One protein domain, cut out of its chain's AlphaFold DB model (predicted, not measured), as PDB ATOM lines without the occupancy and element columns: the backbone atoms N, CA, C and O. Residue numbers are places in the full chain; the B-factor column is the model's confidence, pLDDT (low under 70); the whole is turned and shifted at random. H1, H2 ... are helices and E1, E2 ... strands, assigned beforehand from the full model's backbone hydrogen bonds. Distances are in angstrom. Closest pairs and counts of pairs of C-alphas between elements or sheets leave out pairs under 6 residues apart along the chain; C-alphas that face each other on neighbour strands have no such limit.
ATOM      1  N   VAL A   3     185.762 231.617 165.334       96.62
ATOM      2  CA  VAL A   3     184.617 230.763 165.648       96.62
ATOM      3  C   VAL A   3     184.379 229.842 164.465       96.62
ATOM      4  O   VAL A   3     184.326 230.309 163.330       96.62
ATOM      5  N   GLU A   4     184.216 228.557 164.742       96.56
ATOM      6  CA  GLU A   4     183.759 227.566 163.769       96.56
ATOM      7  C   GLU A   4     182.684 226.668 164.398       96.56
ATOM      8  O   GLU A   4     182.569 226.633 165.632       96.56
ATOM      9  N   PRO A   5     181.875 225.945 163.600       95.75
ATOM     10  CA  PRO A   5     181.050 224.874 164.132       95.75
ATOM     11  C   PRO A   5     181.894 223.891 164.946       95.75
ATOM     12  O   PRO A   5     183.062 223.664 164.640       95.75
ATOM     13  N   PHE A   6     181.306 223.297 165.983       95.38
ATOM     14  CA  PHE A   6     182.026 222.440 166.920       95.38
ATOM     15  C   PHE A   6     182.783 221.331 166.180       95.38
ATOM     16  O   PHE A   6     182.187 220.589 165.395       95.38
ATOM     17  N   ALA A   7     184.080 221.217 166.451       95.50
ATOM     18  CA  ALA A   7     184.935 220.177 165.910       95.50
ATOM     19  C   ALA A   7     186.006 219.770 166.931       95.50
ATOM     20  O   ALA A   7     186.711 220.609 167.492       95.50
ATOM     21  N   SER A   8     186.129 218.466 167.142       94.44
ATOM     22  CA  SER A   8     187.297 217.819 167.726       94.44
ATOM     23  C   SER A   8     188.461 217.798 166.735       94.44
ATOM     24  O   SER A   8     188.269 217.862 165.518       94.44
ATOM     25  N   ASP A   9     189.671 217.602 167.257       94.69
ATOM     26  CA  ASP A   9     190.879 217.442 166.438       94.69
ATOM     27  C   ASP A   9     190.909 216.096 165.690       94.69
ATOM     28  O   ASP A   9     191.561 215.968 164.652       94.69
ATOM     29  N   LYS A  10     190.178 215.090 166.187       92.81
ATOM     30  CA  LYS A  10     190.008 213.794 165.524       92.81
ATOM     31  C   LYS A  10     188.732 213.766 164.697       92.81
ATOM     32  O   LYS A  10     187.637 214.014 165.196       92.81
ATOM     33  N   ARG A  11     188.867 213.398 163.424       88.00
ATOM     34  CA  ARG A  11     187.759 213.392 162.460       88.00
ATOM     35  C   ARG A  11     186.638 212.436 162.868       88.00
ATOM     36  O   ARG A  11     185.469 212.767 162.693       88.00
ATOM     37  N   GLU A  12     186.986 211.267 163.391       91.88
ATOM     38  CA  GLU A  12     186.042 210.233 163.811       91.88
ATOM     39  C   GLU A  12     185.100 210.698 164.934       91.88
ATOM     40  O   GLU A  12     183.973 210.214 165.033       91.88
ATOM     41  N   GLU A  13     185.510 211.696 165.719       92.88
ATOM     42  CA  GLU A  13     184.699 212.301 166.780       92.88
ATOM     43  C   GLU A  13     183.697 213.336 166.230       92.88
ATOM     44  O   GLU A  13     182.710 213.668 166.884       92.88
ATOM     45  N   ASN A  14     183.884 213.794 164.986       92.56
ATOM     46  CA  ASN A  14     183.074 214.848 164.366       92.56
ATOM     47  C   ASN A  14     181.832 214.325 163.628       92.56
ATOM     48  O   ASN A  14     181.090 215.102 163.030       92.56
ATOM     49  N   HIS A  15     181.530 213.025 163.692       87.81
ATOM     50  CA  HIS A  15     180.346 212.428 163.051       87.81
ATOM     51  C   HIS A  15     179.021 212.640 163.818       87.81
ATOM     52  O   HIS A  15     178.054 211.890 163.637       87.81
ATOM     53  N   ILE A  16     178.953 213.692 164.634       86.94
ATOM     54  CA  ILE A  16     177.742 214.184 165.301       86.94
ATOM     55  C   ILE A  16     176.799 214.893 164.311       86.94
ATOM     56  O   ILE A  16     177.158 215.151 163.163       86.94
ATOM     57  N   ALA A  17     175.575 215.229 164.737       88.69
ATOM     58  CA  ALA A  17     174.562 215.835 163.861       88.69
ATOM     59  C   ALA A  17     175.054 217.118 163.160       88.69
ATOM     60  O   ALA A  17     174.929 217.234 161.942       88.69
ATOM     61  N   VAL A  18     175.668 218.033 163.919       87.88
ATOM     62  CA  VAL A  18     176.260 219.278 163.399       87.88
ATOM     63  C   VAL A  18     177.367 218.965 162.395       87.88
ATOM     64  O   VAL A  18     177.320 219.431 161.257       87.88
ATOM     65  N   GLY A  19     178.322 218.114 162.777       91.00
ATOM     66  CA  GLY A  19     179.451 217.780 161.919       91.00
ATOM     67  C   GLY A  19     179.037 217.103 160.617       91.00
ATOM     68  O   GLY A  19     179.556 217.459 159.567       91.00
ATOM     69  N   ARG A  20     178.026 216.226 160.609       91.69
ATOM     70  CA  ARG A  20     177.535 215.629 159.354       91.69
ATOM     71  C   ARG A  20     177.041 216.672 158.354       91.69
ATOM     72  O   ARG A  20     177.347 216.548 157.169       91.69
ATOM     73  N   VAL A  21     176.310 217.690 158.806       93.12
ATOM     74  CA  VAL A  21     175.798 218.750 157.927       93.12
ATOM     75  C   VAL A  21     176.943 219.621 157.412       93.12
ATOM     76  O   VAL A  21     177.103 219.775 156.200       93.12
ATOM     77  N   PHE A  22     177.770 220.152 158.313       94.69
ATOM     78  CA  PHE A  22     178.799 221.125 157.946       94.69
ATOM     79  C   PHE A  22     179.998 220.498 157.229       94.69
ATOM     80  O   PHE A  22     180.469 221.092 156.260       94.69
ATOM     81  N   TYR A  23     180.440 219.283 157.583       93.56
ATOM     82  CA  TYR A  23     181.455 218.574 156.793       93.56
ATOM     83  C   TYR A  23     180.956 218.293 155.376       93.56
ATOM     84  O   TYR A  23     181.701 218.527 154.426       93.56
ATOM     85  N   SER A  24     179.712 217.828 155.211       94.50
ATOM     86  CA  SER A  24     179.175 217.513 153.879       94.50
ATOM     87  C   SER A  24     179.076 218.770 153.015       94.50
ATOM     88  O   SER A  24     179.580 218.785 151.894       94.50
ATOM     89  N   ALA A  25     178.513 219.853 153.558       96.62
ATOM     90  CA  ALA A  25     178.444 221.130 152.854       96.62
ATOM     91  C   ALA A  25     179.846 221.674 152.528       96.62
ATOM     92  O   ALA A  25     180.123 222.062 151.394       96.62
ATOM     93  N   SER A  26     180.765 221.644 153.496       96.94
ATOM     94  CA  SER A  26     182.138 222.120 153.319       96.94
ATOM     95  C   SER A  26     182.896 221.337 152.252       96.94
ATOM     96  O   SER A  26     183.666 221.939 151.505       96.94
ATOM     97  N   GLN A  27     182.702 220.019 152.165       95.69
ATOM     98  CA  GLN A  27     183.335 219.192 151.136       95.69
ATOM     99  C   GLN A  27     182.866 219.549 149.726       95.69
ATOM    100  O   GLN A  27     183.649 219.453 148.789       95.69
ATOM    101  N   MET A  28     181.621 219.999 149.566       97.81
ATOM    102  CA  MET A  28     181.086 220.386 148.258       97.81
ATOM    103  C   MET A  28     181.332 221.863 147.915       97.81
ATOM    104  O   MET A  28     181.287 222.220 146.742       97.81
ATOM    105  N   LEU A  29     181.592 222.718 148.912       97.50
ATOM    106  CA  LEU A  29     181.658 224.176 148.739       97.50
ATOM    107  C   LEU A  29     183.023 224.761 149.125       97.50
ATOM    108  O   LEU A  29     183.788 225.209 148.272       97.50
ATOM    109  N   CYS A  30     183.335 224.769 150.421       97.81
ATOM    110  CA  CYS A  30     184.475 225.505 150.968       97.81
ATOM    111  C   CYS A  30     185.821 224.873 150.588       97.81
ATOM    112  O   CYS A  30     186.772 225.582 150.263       97.81
ATOM    113  N   ILE A  31     185.903 223.540 150.622       98.12
ATOM    114  CA  ILE A  31     187.137 222.800 150.332       98.12
ATOM    115  C   ILE A  31     187.537 222.947 148.855       98.12
ATOM    116  O   ILE A  31     188.662 223.394 148.614       98.12
ATOM    117  N   PRO A  32     186.659 222.681 147.863       98.31
ATOM    118  CA  PRO A  32     187.006 222.879 146.457       98.31
ATOM    119  C   PRO A  32     187.385 224.328 146.148       98.31
ATOM    120  O   PRO A  32     188.357 224.561 145.434       98.31
ATOM    121  N   HIS A  33     186.676 225.304 146.727       98.19
ATOM    122  CA  HIS A  33     186.991 226.718 146.527       98.19
ATOM    123  C   HIS A  33     188.383 227.086 147.059       98.19
ATOM    124  O   HIS A  33     189.145 227.762 146.367       98.19
ATOM    125  N   SER A  34     188.736 226.611 148.260       98.12
ATOM    126  CA  SER A  34     190.077 226.804 148.810       98.12
ATOM    127  C   SER A  34     191.136 226.181 147.904       98.12
ATOM    128  O   SER A  34     192.135 226.830 147.620       98.12
ATOM    129  N   LEU A  35     190.937 224.943 147.447       98.31
ATOM    130  CA  LEU A  35     191.904 224.245 146.596       98.31
ATOM    131  C   LEU A  35     192.081 224.931 145.235       98.31
ATOM    132  O   LEU A  35     193.208 225.039 144.755       98.31
ATOM    133  N   ALA A  36     190.999 225.456 144.654       98.38
ATOM    134  CA  ALA A  36     191.034 226.202 143.395       98.38
ATOM    135  C   ALA A  36     191.911 227.467 143.460       98.38
ATOM    136  O   ALA A  36     192.410 227.912 142.432       98.38
ATOM    137  N   HIS A  37     192.133 228.011 144.661       97.62
ATOM    138  CA  HIS A  37     192.992 229.173 144.907       97.62
ATOM    139  C   HIS A  37     194.275 228.807 145.672       97.62
ATOM    140  O   HIS A  37     194.851 229.654 146.349       97.62
ATOM    141  N   SER A  38     194.706 227.538 145.611       97.25
ATOM    142  CA  SER A  38     195.904 227.026 146.304       97.25
ATOM    143  C   SER A  38     195.918 227.281 147.821       97.25
ATOM    144  O   SER A  38     196.973 227.365 148.443       97.25
ATOM    145  N   GLY A  39     194.736 227.403 148.424       94.94
ATOM    146  CA  GLY A  39     194.558 227.608 149.853       94.94
ATOM    147  C   GLY A  39     194.671 226.314 150.674       94.94
ATOM    148  O   GLY A  39     194.700 225.210 150.127       94.94
ATOM    149  N   PRO A  40     194.655 226.428 152.013       94.06
ATOM    150  CA  PRO A  40     194.993 225.344 152.943       94.06
ATOM    151  C   PRO A  40     193.925 224.250 153.109       94.06
ATOM    152  O   PRO A  40     194.149 223.307 153.872       94.06
ATOM    153  N   ALA A  41     192.767 224.385 152.453       96.38
ATOM    154  CA  ALA A  41     191.642 223.452 152.521       96.38
ATOM    155  C   ALA A  41     191.196 223.141 153.962       96.38
ATOM    156  O   ALA A  41     190.968 221.990 154.324       96.38
ATOM    157  N   LEU A  42     191.065 224.182 154.792       95.19
ATOM    158  CA  LEU A  42     190.617 224.053 156.187       95.19
ATOM    159  C   LEU A  42     189.163 223.580 156.295       95.19
ATOM    160  O   LEU A  42     188.821 222.808 157.187       95.19
ATOM    161  N   GLY A  43     188.319 224.021 155.361       95.88
ATOM    162  CA  GLY A  43     186.888 223.752 155.395       95.88
ATOM    163  C   GLY A  43     186.173 224.522 156.502       95.88
ATOM    164  O   GLY A  43     186.711 225.470 157.063       95.88
ATOM    165  N   ALA A  44     184.934 224.122 156.780       95.44
ATOM    166  CA  ALA A  44     184.113 224.743 157.814       95.44
ATOM    167  C   ALA A  44     184.504 224.322 159.237       95.44
ATOM    168  O   ALA A  44     184.157 225.029 160.168       95.44
ATOM    169  N   GLN A  45     185.156 223.168 159.408       95.06
ATOM    170  CA  GLN A  45     185.426 222.533 160.702       95.06
ATOM    171  C   GLN A  45     186.842 221.956 160.705       95.06
ATOM    172  O   GLN A  45     187.052 220.778 160.393       95.06
ATOM    173  N   ALA A  46     187.815 222.815 160.995       95.38
ATOM    174  CA  ALA A  46     189.226 222.462 160.946       95.38
ATOM    175  C   ALA A  46     189.722 221.830 162.255       95.38
ATOM    176  O   ALA A  46     190.655 221.027 162.217       95.38
ATOM    177  N   GLY A  47     189.105 222.164 163.389       95.69
ATOM    178  CA  GLY A  47     189.558 221.770 164.717       95.69
ATOM    179  C   GLY A  47     190.629 222.710 165.276       95.69
ATOM    180  O   GLY A  47     191.314 223.446 164.555       95.69
ATOM    181  N   GLN A  48     190.787 222.685 166.598       96.00
ATOM    182  CA  GLN A  48     191.653 223.613 167.320       96.00
ATOM    183  C   GLN A  48     193.125 223.458 166.935       96.00
ATOM    184  O   GLN A  48     193.790 224.465 166.712       96.00
ATOM    185  N   GLU A  49     193.642 222.232 166.871       95.38
ATOM    186  CA  GLU A  49     195.048 221.955 166.546       95.38
ATOM    187  C   GLU A  49     195.401 222.465 165.143       95.38
ATOM    188  O   GLU A  49     196.413 223.142 164.938       95.38
ATOM    189  N   ARG A  50     194.524 222.207 164.165       95.31
ATOM    190  CA  ARG A  50     194.739 222.648 162.784       95.31
ATOM    191  C   ARG A  50     194.673 224.168 162.663       95.31
ATOM    192  O   ARG A  50     195.510 224.747 161.971       95.31
ATOM    193  N   LEU A  51     193.722 224.808 163.346       96.00
ATOM    194  CA  LEU A  51     193.626 226.267 163.399       96.00
ATOM    195  C   LEU A  51     194.809 226.891 164.139       96.00
ATOM    196  O   LEU A  51     195.327 227.906 163.683       96.00
ATOM    197  N   ARG A  52     195.281 226.274 165.230       95.38
ATOM    198  CA  ARG A  52     196.472 226.720 165.962       95.38
ATOM    199  C   ARG A  52     197.668 226.788 165.028       95.38
ATOM    200  O   ARG A  52     198.344 227.806 165.028       95.38
ATOM    201  N   LYS A  53     197.906 225.741 164.233       93.69
ATOM    202  CA  LYS A  53     199.017 225.701 163.277       93.69
ATOM    203  C   LYS A  53     198.991 226.908 162.339       93.69
ATOM    204  O   LYS A  53     199.958 227.647 162.270       93.69
ATOM    205  N   VAL A  54     197.858 227.168 161.690       93.69
ATOM    206  CA  VAL A  54     197.744 228.289 160.740       93.69
ATOM    207  C   VAL A  54     197.836 229.647 161.442       93.69
ATOM    208  O   VAL A  54     198.484 230.565 160.958       93.69
ATOM    209  N   ILE A  55     197.186 229.806 162.592       94.19
ATOM    210  CA  ILE A  55     197.077 231.110 163.258       94.19
ATOM    211  C   ILE A  55     198.366 231.477 163.999       94.19
ATOM    212  O   ILE A  55     198.773 232.637 163.975       94.19
ATOM    213  N   VAL A  56     199.001 230.516 164.668       92.88
ATOM    214  CA  VAL A  56     200.230 230.750 165.437       92.88
ATOM    215  C   VAL A  56     201.446 230.736 164.524       92.88
ATOM    216  O   VAL A  56     202.242 231.670 164.579       92.88
ATOM    217  N   ASP A  57     201.579 229.715 163.675       88.88
ATOM    218  CA  ASP A  57     202.810 229.529 162.904       88.88
ATOM    219  C   ASP A  57     202.846 230.471 161.688       88.88
ATOM    220  O   ASP A  57     203.888 231.064 161.413       88.88
ATOM    221  N   ASP A  58     201.706 230.685 161.014       88.25
ATOM    222  CA  ASP A  58     201.634 231.511 159.796       88.25
ATOM    223  C   ASP A  58     200.971 232.889 160.020       88.25
ATOM    224  O   ASP A  58     201.086 233.785 159.183       88.25
ATOM    225  N   GLY A  59     200.256 233.077 161.135       88.75
ATOM    226  CA  GLY A  59     199.383 234.238 161.367       88.75
ATOM    227  C   GLY A  59     199.934 235.321 162.302       88.75
ATOM    228  O   GLY A  59     199.264 236.334 162.500       88.75
ATOM    229  N   GLY A  60     201.124 235.134 162.883       90.75
ATOM    230  CA  GLY A  60     201.779 236.141 163.732       90.75
ATOM    231  C   GLY A  60     201.173 236.317 165.133       90.75
ATOM    232  O   GLY A  60     201.429 237.328 165.784       90.75
ATOM    233  N   PHE A  61     200.371 235.359 165.606       95.69
ATOM    234  CA  PHE A  61     199.817 235.350 166.963       95.69
ATOM    235  C   PHE A  61     200.683 234.493 167.895       95.69
ATOM    236  O   PHE A  61     200.940 233.333 167.587       95.69
ATOM    237  N   SER A  62     201.082 234.994 169.068       93.00
ATOM    238  CA  SER A  62     201.865 234.198 170.032       93.00
ATOM    239  C   SER A  62     201.018 233.402 171.027       93.00
ATOM    240  O   SER A  62     201.488 232.410 171.594       93.00
ATOM    241  N   ARG A  63     199.765 233.808 171.266       93.50
ATOM    242  CA  ARG A  63     198.866 233.138 172.220       93.50
ATOM    243  C   ARG A  63     197.630 232.618 171.520       93.50
ATOM    244  O   ARG A  63     196.906 233.390 170.899       93.50
ATOM    245  N   PHE A  64     197.343 231.334 171.712       96.19
ATOM    246  CA  PHE A  64     196.165 230.676 171.164       96.19
ATOM    247  C   PHE A  64     195.538 229.740 172.192       96.19
ATOM    248  O   PHE A  64     196.227 228.890 172.757       96.19
ATOM    249  N   ARG A  65     194.239 229.897 172.456       96.06
ATOM    250  CA  ARG A  65     193.504 229.051 173.408       96.06
ATOM    251  C   ARG A  65     192.040 228.896 173.023       96.06
ATOM    252  O   ARG A  65     191.458 229.783 172.397       96.06
ATOM    253  N   ARG A  66     191.410 227.832 173.520       97.62
ATOM    254  CA  ARG A  66     189.948 227.734 173.575       97.62
ATOM    255  C   ARG A  66     189.413 228.752 174.575       97.62
ATOM    256  O   ARG A  66     189.819 228.763 175.738       97.62
ATOM    257  N   ALA A  67     188.558 229.655 174.109       98.06
ATOM    258  CA  ALA A  67     187.909 230.638 174.966       98.06
ATOM    259  C   ALA A  67     186.685 230.036 175.656       98.06
ATOM    260  O   ALA A  67     186.509 230.225 176.855       98.06
ATOM    261  N   THR A  68     185.866 229.320 174.888       98.06
ATOM    262  CA  THR A  68     184.707 228.551 175.345       98.06
ATOM    263  C   THR A  68     184.248 227.635 174.204       98.06
ATOM    264  O   THR A  68     184.788 227.689 173.096       98.06
ATOM    265  N   GLU A  69     183.250 226.803 174.461       96.31
ATOM    266  CA  GLU A  69     182.586 225.986 173.452       96.31
ATOM    267  C   GLU A  69     181.109 225.805 173.786       96.31
ATOM    268  O   GLU A  69     180.669 225.967 174.926       96.31
ATOM    269  N   THR A  70     180.339 225.459 172.766       95.19
ATOM    270  CA  THR A  70     178.976 224.960 172.904       95.19
ATOM    271  C   THR A  70     178.858 223.674 172.089       95.19
ATOM    272  O   THR A  70     179.722 223.403 171.255       95.19
ATOM    273  N   PRO A  71     177.759 222.914 172.214       91.06
ATOM    274  CA  PRO A  71     177.522 221.765 171.337       91.06
ATOM    275  C   PRO A  71     177.514 222.102 169.835       91.06
ATOM    276  O   PRO A  71     177.558 221.198 169.006       91.06
ATOM    277  N   PHE A  72     177.414 223.388 169.477       93.75
ATOM    278  CA  PHE A  72     177.378 223.847 168.095       93.75
ATOM    279  C   PHE A  72     178.631 224.600 167.661       93.75
ATOM    280  O   PHE A  72     178.910 224.596 166.471       93.75
ATOM    281  N   ASN A  73     179.378 225.237 168.567       95.50
ATOM    282  CA  ASN A  73     180.487 226.123 168.210       95.50
ATOM    283  C   ASN A  73     181.750 225.832 169.018       95.50
ATOM    284  O   ASN A  73     181.696 225.616 170.228       95.50
ATOM    285  N   LEU A  74     182.892 225.969 168.354       96.62
ATOM    286  CA  LEU A  74     184.212 226.087 168.952       96.62
ATOM    287  C   LEU A  74     184.647 227.559 168.895       96.62
ATOM    288  O   LEU A  74     184.699 228.146 167.814       96.62
ATOM    289  N   ILE A  75     184.947 228.172 170.047       98.12
ATOM    290  CA  ILE A  75     185.341 229.585 170.131       98.12
ATOM    291  C   ILE A  75     186.793 229.671 170.595       98.12
ATOM    292  O   ILE A  75     187.137 229.275 171.713       98.12
ATOM    293  N   LEU A  76     187.647 230.243 169.751       98.00
ATOM    294  CA  LEU A  76     189.088 230.339 169.960       98.00
ATOM    295  C   LEU A  76     189.526 231.803 170.084       98.00
ATOM    296  O   LEU A  76     189.101 232.698 169.342       98.00
ATOM    297  N   GLU A  77     190.410 232.057 171.041       97.81
ATOM    298  CA  GLU A  77     191.067 233.343 171.230       97.81
ATOM    299  C   GLU A  77     192.505 233.257 170.724       97.81
ATOM    300  O   GLU A  77     193.266 232.387 171.148       97.81
ATOM    301  N   ALA A  78     192.866 234.201 169.854       96.56
ATOM    302  CA  ALA A  78     194.225 234.431 169.390       96.56
ATOM    303  C   ALA A  78     194.651 235.847 169.802       96.56
ATOM    304  O   ALA A  78     193.870 236.787 169.612       96.56
ATOM    305  N   ARG A  79     195.849 236.004 170.370       95.06
ATOM    306  CA  ARG A  79     196.452 237.312 170.683       95.06
ATOM    307  C   ARG A  79     197.883 237.393 170.134       95.06
ATOM    308  O   ARG A  79     198.519 236.339 170.057       95.06
ATOM    309  N   PRO A  80     198.349 238.599 169.756       91.94
ATOM    310  CA  PRO A  80     199.742 238.835 169.396       91.94
ATOM    311  C   PRO A  80     200.694 238.324 170.466       91.94
ATOM    312  O   PRO A  80     200.371 238.418 171.674       91.94
TER     313      PRO A  80
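What this domain is: This is residues 3 to 80 of the 80 residues of an uncharacterized protein of Polyangiaceae bacterium (UniProt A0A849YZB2). A small sheet, made of the hairpin E2 and E3 with short E1 beside E3, has helix H4 packed over one face, as two layers, a helix on one face of a sheet. From E1 the backbone passes through small H1 into H2 and H3, which follow one another away from the sheet, and a long link folds back from H3 to H4. The printed part has 78 residues, in the order E1, H1, H2, H3, H4, E2, E3; the sheet runs E1, E3, E2, all antiparallel, and the class is mixed, helices and strands. It is compact, with a radius of gyration of the C-alphas of 12.7 A, and flat, spanning 33 by 31 by 17 A.

Where its parts are: Find C-alpha 3 at (184.617, 230.763, 165.648), where E1, residues 3 to 5, begins. H1 holds residues 11 to 14, H2 residues 17 to 28 over 17.5 A, H3 residues 30 to 36, and H4 residues 48 to 58 over 14.8 A. E2, residues 63 to 69, spans 17.8 A; E3, residues 73 to 79, spans 19.7 A and ends at C-alpha 79, (196.452, 237.312, 170.683).

How they stand to each other: Between E1 and E3 look for N 74 and O 4, 2.8 A apart; between E3 and E2, for N 67 and O 75, 2.8 A. H4 runs along the strands at a height over the sheet of 9.2 A, its closest C-alphas to E2 being Arg 52 and Phe 64, 6.5 A. H2 only grazes the sheet, with residues 18 to 23. H2 and H3 meet only through their link; H3 and H4 are apart. In H2, H3 and H4 every O i to N i+4 pair is within hydrogen-bond range; H1 is too short for one.

The domain as a whole: The farthest C-alphas, Ala 17 and Pro 80, are 34.5 A apart. The printed part has no cut, the link from H3 to H4 is long, and no printed residue is under 70 in pLDDT.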